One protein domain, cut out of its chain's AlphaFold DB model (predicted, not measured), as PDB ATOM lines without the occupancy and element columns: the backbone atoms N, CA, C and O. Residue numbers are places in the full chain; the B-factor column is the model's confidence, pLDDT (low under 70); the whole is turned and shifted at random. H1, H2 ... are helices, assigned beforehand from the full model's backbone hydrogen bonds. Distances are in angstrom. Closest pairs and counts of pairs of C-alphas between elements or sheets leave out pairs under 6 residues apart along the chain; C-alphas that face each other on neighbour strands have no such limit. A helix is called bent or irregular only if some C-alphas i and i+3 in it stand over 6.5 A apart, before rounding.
ATOM      1  N   ARG A  11      21.110 -37.574 -47.635       70.62
ATOM      2  CA  ARG A  11      21.259 -36.595 -48.717       70.62
ATOM      3  C   ARG A  11      22.719 -36.209 -48.973       70.62
ATOM      4  O   ARG A  11      23.128 -36.022 -50.116       70.62
ATOM      5  N   THR A  12      23.526 -36.122 -47.917       73.38
ATOM      6  CA  THR A  12      24.972 -35.877 -48.022       73.38
ATOM      7  C   THR A  12      25.683 -37.080 -48.644       73.38
ATOM      8  O   THR A  12      26.544 -36.904 -49.501       73.38
ATOM      9  N   LEU A  13      25.282 -38.302 -48.276       73.75
ATOM     10  CA  LEU A  13      25.847 -39.528 -48.845       73.75
ATOM     11  C   LEU A  13      25.490 -39.708 -50.322       73.75
ATOM     12  O   LEU A  13      26.316 -40.205 -51.086       73.75
ATOM     13  N   GLU A  14      24.280 -39.328 -50.726       76.00
ATOM     14  CA  GLU A  14      23.854 -39.324 -52.131       76.00
ATOM     15  C   GLU A  14      24.676 -38.333 -52.949       76.00
ATOM     16  O   GLU A  14      25.239 -38.704 -53.980       76.00
ATOM     17  N   ARG A  15      24.834 -37.104 -52.440       79.50
ATOM     18  CA  ARG A  15      25.673 -36.089 -53.079       79.50
ATOM     19  C   ARG A  15      27.118 -36.561 -53.238       79.50
ATOM     20  O   ARG A  15      27.693 -36.431 -54.310       79.50
ATOM     21  N   TRP A  16      27.699 -37.151 -52.197       80.00
ATOM     22  CA  TRP A  16      29.063 -37.676 -52.247       80.00
ATOM     23  C   TRP A  16      29.265 -38.775 -53.292       80.00
ATOM     24  O   TRP A  16      30.351 -38.850 -53.865       80.00
ATOM     25  N   ARG A  17      28.242 -39.591 -53.577       74.81
ATOM     26  CA  ARG A  17      28.314 -40.571 -54.673       74.81
ATOM     27  C   ARG A  17      28.268 -39.926 -56.048       74.81
ATOM     28  O   ARG A  17      28.942 -40.427 -56.939       74.81
ATOM     29  N   GLY A  18      27.470 -38.874 -56.221       75.75
ATOM     30  CA  GLY A  18      27.368 -38.158 -57.494       75.75
ATOM     31  C   GLY A  18      28.625 -37.348 -57.806       75.75
ATOM     32  O   GLY A  18      29.176 -37.458 -58.895       75.75
ATOM     33  N   ASP A  19      29.119 -36.607 -56.815       76.50
ATOM     34  CA  ASP A  19      30.227 -35.658 -56.982       76.50
ATOM     35  C   ASP A  19      31.613 -36.315 -56.798       76.50
ATOM     36  O   ASP A  19      32.636 -35.636 -56.871       76.50
ATOM     37  N   GLY A  20      31.677 -37.611 -56.453       75.12
ATOM     38  CA  GLY A  20      32.931 -38.331 -56.167       75.12
ATOM     39  C   GLY A  20      33.733 -37.776 -54.980       75.12
ATOM     40  O   GLY A  20      34.899 -38.111 -54.794       75.12
ATOM     41  N   SER A  21      33.123 -36.904 -54.175       73.19
ATOM     42  CA  SER A  21      33.809 -36.064 -53.186       73.19
ATOM     43  C   SER A  21      33.799 -36.635 -51.758       73.19
ATOM     44  O   SER A  21      34.180 -35.937 -50.817       73.19
ATOM     45  N   GLY A  22      33.365 -37.885 -51.582       79.88
ATOM     46  CA  GLY A  22      33.200 -38.530 -50.277       79.88
ATOM     47  C   GLY A  22      34.141 -39.710 -50.001       79.88
ATOM     48  O   GLY A  22      34.961 -40.071 -50.847       79.88
ATOM     49  N   PRO A  23      34.010 -40.327 -48.813       83.00
ATOM     50  CA  PRO A  23      34.730 -41.535 -48.445       83.00
ATOM     51  C   PRO A  23      34.382 -42.687 -49.382       83.00
ATOM     52  O   PRO A  23      33.278 -42.756 -49.938       83.00
ATOM     53  N   ARG A  24      35.324 -43.623 -49.543       83.75
ATOM     54  CA  ARG A  24      35.087 -44.788 -50.392       83.75
ATOM     55  C   ARG A  24      33.944 -45.609 -49.816       83.75
ATOM     56  O   ARG A  24      33.815 -45.800 -48.607       83.75
ATOM     57  N   PHE A  25      33.104 -46.093 -50.717       83.56
ATOM     58  CA  PHE A  25      31.941 -46.883 -50.373       83.56
ATOM     59  C   PHE A  25      32.093 -48.304 -50.897       83.56
ATOM     60  O   PHE A  25      32.676 -48.546 -51.954       83.56
ATOM     61  N   LEU A  26      31.507 -49.246 -50.169       83.19
ATOM     62  CA  LEU A  26      31.386 -50.630 -50.582       83.19
ATOM     63  C   LEU A  26      29.965 -50.880 -51.083       83.19
ATOM     64  O   LEU A  26      28.989 -50.714 -50.346       83.19
ATOM     65  N   ARG A  27      29.836 -51.303 -52.342       83.94
ATOM     66  CA  ARG A  27      28.552 -51.734 -52.901       83.94
ATOM     67  C   ARG A  27      28.344 -53.214 -52.595       83.94
ATOM     68  O   ARG A  27      28.950 -54.068 -53.225       83.94
ATOM     69  N   VAL A  28      27.488 -53.493 -51.615       86.12
ATOM     70  CA  VAL A  28      27.192 -54.856 -51.131       86.12
ATOM     71  C   VAL A  28      25.998 -55.468 -51.869       86.12
ATOM     72  O   VAL A  28      25.839 -56.681 -51.909       86.12
ATOM     73  N   GLY A  29      25.159 -54.643 -52.496       84.12
ATOM     74  CA  GLY A  29      24.077 -55.118 -53.350       84.12
ATOM     75  C   GLY A  29      23.544 -54.032 -54.284       84.12
ATOM     76  O   GLY A  29      24.015 -52.893 -54.233       84.12
ATOM     77  N   PRO A  30      22.520 -54.345 -55.097       80.75
ATOM     78  CA  PRO A  30      21.992 -53.433 -56.117       80.75
ATOM     79  C   PRO A  30      21.516 -52.092 -55.546       80.75
ATOM     80  O   PRO A  30      21.652 -51.056 -56.185       80.75
ATOM     81  N   ARG A  31      20.979 -52.112 -54.319       80.25
ATOM     82  CA  ARG A  31      20.489 -50.926 -53.594       80.25
ATOM     83  C   ARG A  31      21.185 -50.699 -52.252       80.25
ATOM     84  O   ARG A  31      20.872 -49.739 -51.556       80.25
ATOM     85  N   LYS A  32      22.117 -51.579 -51.869       79.44
ATOM     86  CA  LYS A  32      22.789 -51.526 -50.567       79.44
ATOM     87  C   LYS A  32      24.236 -51.108 -50.743       79.44
ATOM     88  O   LYS A  32      25.045 -51.824 -51.333       79.44
ATOM     89  N   VAL A  33      24.550 -49.955 -50.182       82.12
ATOM     90  CA  VAL A  33      25.894 -49.396 -50.150       82.12
ATOM     91  C   VAL A  33      26.223 -49.071 -48.706       82.12
ATOM     92  O   VAL A  33      25.391 -48.529 -47.980       82.12
ATOM     93  N   ILE A  34      27.426 -49.444 -48.302       82.56
ATOM     94  CA  ILE A  34      27.937 -49.285 -46.948       82.56
ATOM     95  C   ILE A  34      29.177 -48.405 -47.030       82.56
ATOM     96  O   ILE A  34      29.953 -48.516 -47.975       82.56
ATOM     97  N   TYR A  35      29.361 -47.547 -46.038       81.62
ATOM     98  CA  TYR A  35      30.593 -46.797 -45.849       81.62
ATOM     99  C   TYR A  35      31.367 -47.470 -44.715       81.62
ATOM    100  O   TYR A  35      30.915 -47.410 -43.569       81.62
ATOM    101  N   PRO A  36      32.466 -48.187 -45.009       83.50
ATOM    102  CA  PRO A  36      33.310 -48.752 -43.967       83.50
ATOM    103  C   PRO A  36      33.863 -47.633 -43.088       83.50
ATOM    104  O   PRO A  36      34.341 -46.627 -43.606       83.50
ATOM    105  N   ILE A  37      33.839 -47.824 -41.771       80.94
ATOM    106  CA  ILE A  37      34.311 -46.807 -40.822       80.94
ATOM    107  C   ILE A  37      35.768 -46.430 -41.106       80.94
ATOM    108  O   ILE A  37      36.058 -45.252 -41.216       80.94
ATOM    109  N   ALA A  38      36.641 -47.402 -41.380       83.19
ATOM    110  CA  ALA A  38      38.043 -47.136 -41.713       83.19
ATOM    111  C   ALA A  38      38.230 -46.234 -42.952       83.19
ATOM    112  O   ALA A  38      39.180 -45.459 -43.036       83.19
ATOM    113  N   GLU A  39      37.328 -46.321 -43.935       84.75
ATOM    114  CA  GLU A  39      37.360 -45.459 -45.123       84.75
ATOM    115  C   GLU A  39      36.830 -44.056 -44.822       84.75
ATOM    116  O   GLU A  39      37.338 -43.078 -45.369       84.75
ATOM    117  N   VAL A  40      35.843 -43.956 -43.929       82.19
ATOM    118  CA  VAL A  40      35.338 -42.680 -43.415       82.19
ATOM    119  C   VAL A  40      36.418 -41.978 -42.598       82.19
ATOM    120  O   VAL A  40      36.743 -40.842 -42.911       82.19
ATOM    121  N   GLU A  41      37.042 -42.668 -41.646       83.69
ATOM    122  CA  GLU A  41      38.108 -42.126 -40.794       83.69
ATOM    123  C   GLU A  41      39.308 -41.655 -41.614       83.69
ATOM    124  O   GLU A  41      39.860 -40.588 -41.360       83.69
ATOM    125  N   ARG A  42      39.699 -42.410 -42.646       84.06
ATOM    126  CA  ARG A  42      40.754 -41.965 -43.560       84.06
ATOM    127  C   ARG A  42      40.367 -40.712 -44.336       84.06
ATOM    128  O   ARG A  42      41.177 -39.801 -44.454       84.06
ATOM    129  N   TRP A  43      39.153 -40.669 -44.878       83.62
ATOM    130  CA  TRP A  43      38.670 -39.500 -45.610       83.62
ATOM    131  C   TRP A  43      38.567 -38.266 -44.707       83.62
ATOM    132  O   TRP A  43      38.883 -37.160 -45.145       83.62
ATOM    133  N   GLU A  44      38.161 -38.459 -43.451       83.44
ATOM    134  CA  GLU A  44      38.165 -37.425 -42.420       83.44
ATOM    135  C   GLU A  44      39.588 -36.974 -42.119       83.44
ATOM    136  O   GLU A  44      39.843 -35.781 -42.186       83.44
ATOM    137  N   ALA A  45      40.529 -37.890 -41.880       82.62
ATOM    138  CA  ALA A  45      41.930 -37.564 -41.620       82.62
ATOM    139  C   ALA A  45      42.583 -36.797 -42.784       82.62
ATOM    140  O   ALA A  45      43.304 -35.831 -42.556       82.62
ATOM    141  N   GLU A  46      42.279 -37.166 -44.033       81.38
ATOM    142  CA  GLU A  46      42.730 -36.457 -45.241       81.38
ATOM    143  C   GLU A  46      42.120 -35.046 -45.374       81.38
ATOM    144  O   GLU A  46      42.639 -34.208 -46.113       81.38
ATOM    145  N   ARG A  47      41.008 -34.767 -44.685       77.25
ATOM    146  CA  ARG A  47      40.264 -33.497 -44.742       77.25
ATOM    147  C   ARG A  47      40.171 -32.785 -43.392       77.25
ATOM    148  O   ARG A  47      39.420 -31.818 -43.263       77.25
ATOM    149  N   MET A  48      40.930 -33.235 -42.399       79.69
ATOM    150  CA  MET A  48      40.970 -32.636 -41.077       79.69
ATOM    151  C   MET A  48      42.069 -31.583 -41.068       79.69
ATOM    152  O   MET A  48      43.258 -31.889 -41.086       79.69
ATOM    153  N   TYR A  49      41.661 -30.319 -41.058       79.25
ATOM    154  CA  TYR A  49      42.579 -29.188 -41.016       79.25
ATOM    155  C   TYR A  49      42.484 -28.514 -39.652       79.25
ATOM    156  O   TYR A  49      41.388 -28.248 -39.162       79.25
ATOM    157  N   ALA A  50      43.632 -28.183 -39.056       78.19
ATOM    158  CA  ALA A  50      43.684 -27.488 -37.768       78.19
ATOM    159  C   ALA A  50      43.081 -26.068 -37.823       78.19
ATOM    160  O   ALA A  50      42.672 -25.521 -36.804       78.19
ATOM    161  N   SER A  51      43.030 -25.454 -39.010       77.44
ATOM    162  CA  SER A  51      42.373 -24.166 -39.247       77.44
ATOM    163  C   SER A  51      42.064 -23.961 -40.735       77.44
ATOM    164  O   SER A  51      42.685 -24.575 -41.605       77.44
ATOM    165  N   ARG A  52      41.146 -23.035 -41.051       71.12
ATOM    166  CA  ARG A  52      40.826 -22.634 -42.437       71.12
ATOM    167  C   ARG A  52      42.041 -22.062 -43.186       71.12
ATOM    168  O   ARG A  52      42.146 -22.212 -44.397       71.12
ATOM    169  N   ALA A  53      42.980 -21.445 -42.466       78.00
ATOM    170  CA  ALA A  53      44.246 -20.991 -43.036       78.00
ATOM    171  C   ALA A  53      45.127 -22.175 -43.477       78.00
ATOM    172  O   ALA A  53      45.679 -22.151 -44.577       78.00
ATOM    173  N   ALA A  54      45.192 -23.242 -42.670       74.00
ATOM    174  CA  ALA A  54      45.905 -24.469 -43.025       74.00
ATOM    175  C   ALA A  54      45.268 -25.168 -44.242       74.00
ATOM    176  O   ALA A  54      45.983 -25.569 -45.157       74.00
ATOM    177  N   GLU A  55      43.933 -25.219 -44.312       76.88
ATOM    178  CA  GLU A  55      43.194 -25.738 -45.474       76.88
ATOM    179  C   GLU A  55      43.544 -24.997 -46.781       76.88
ATOM    180  O   GLU A  55      43.731 -25.617 -47.831       76.88
ATOM    181  N   LEU A  56      43.613 -23.665 -46.738       73.50
ATOM    182  CA  LEU A  56      43.884 -22.837 -47.918       73.50
ATOM    183  C   LEU A  56      45.356 -22.900 -48.349       73.50
ATOM    184  O   LEU A  56      45.634 -22.886 -49.547       73.50
ATOM    185  N   SER A  57      46.285 -23.046 -47.398       68.06
ATOM    186  CA  SER A  57      47.721 -23.167 -47.687       68.06
ATOM    187  C   SER A  57      48.089 -24.436 -48.469       68.06
ATOM    188  O   SER A  57      48.953 -24.385 -49.340       68.06
ATOM    189  N   GLY A  58      47.392 -25.557 -48.242       60.31
ATOM    190  CA  GLY A  58      47.606 -26.800 -48.995       60.31
ATOM    191  C   GLY A  58      47.072 -26.754 -50.430       60.31
ATOM    192  O   GLY A  58      47.515 -27.515 -51.288       60.31
ATOM    193  N   ARG A  59      46.139 -25.838 -50.716       56.12
ATOM    194  CA  ARG A  59      45.466 -25.713 -52.016       56.12
ATOM    195  C   ARG A  59      46.216 -24.822 -53.012       56.12
ATOM    196  O   ARG A  59      45.825 -24.772 -54.172       56.12
ATOM    197  N   SER A  60      47.287 -24.136 -52.590       47.94
ATOM    198  CA  SER A  60      47.990 -23.137 -53.413       47.94
ATOM    199  C   SER A  60      49.141 -23.684 -54.278       47.94
ATOM    200  O   SER A  60      49.939 -22.901 -54.792       47.94
TER     201      SER A  60
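This is residues 11 to 60 of the 63 residues of the protein "DNA-binding protein" of Roseococcus sp. SYP-B2431 (UniProt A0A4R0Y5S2). Three short helices are strung out along a loose chain, none touching another: H2 lies along the longest axis, H3 sits beyond its far end, and H1 lies off to one side, with H1 and H3 both running crosswise to H2. Between H1 and H2 a long loop doubles back on itself, its turn near Pro 30 making one end of the length and H3 the other. The printed part has 50 residues with three named helices, in the order H1, H2, H3, and no named strand; the class is all helix, with 25 residues in the helices. The whole is loose, with a radius of gyration of the C-alphas of 13.4 A, and only just elongated, spanning 41 by 21 by 16 A.

The longest helix by residues is H2, residues 37 to 46, which measures 14.1 A from C-alpha 37 at (34.311, -46.807, -40.822) to C-alpha 46 at (42.730, -36.457, -45.241). H1, residues 11 to 18, begins with C-alpha 11 at (21.259, -36.595, -48.717) and measures 10.8 A from first to last C-alpha. H3, residues 52 to 58, measures 10.3 A and ends with C-alpha 58 at (47.606, -26.800, -48.995). Residues 19 to 36, 18 residues, hold no named element.

H2, with its centre at (38.541, -41.712, -43.032), touches no helix. H1 and H2 are apart, with no C-alpha of the one within 8 A of the other. H2 and H3 are apart by the same test, though a tight link of 5 residues joins them. H1 and H3 are apart as well. In the long link from H1 to H2, residues 26 to 27 pair with residues 33 to 34, antiparallel, in stretches too short to be named strands. In H1, H2 and H3 every pair of O i and N i+4 is within hydrogen-bond range. No helix is bent or irregular.

The two C-alphas farthest apart are those of Pro 30 and Ala 53, at 41.5 A, while the first and last printed C-alphas, those of Arg 11 and Ser 60, are 30.3 A apart. The printed part has no cut. The link from H1 to H2, 18 residues, is long; its C-alphas lie 3 to 21 A from the mean of all C-alphas. The mean pLDDT of the printed part is 77.9, and the model's confidence is low, under 70, at residues 57 to 60. Of the helices, H2 has a mean pLDDT of 83, H1 of 75 and H3 of 72.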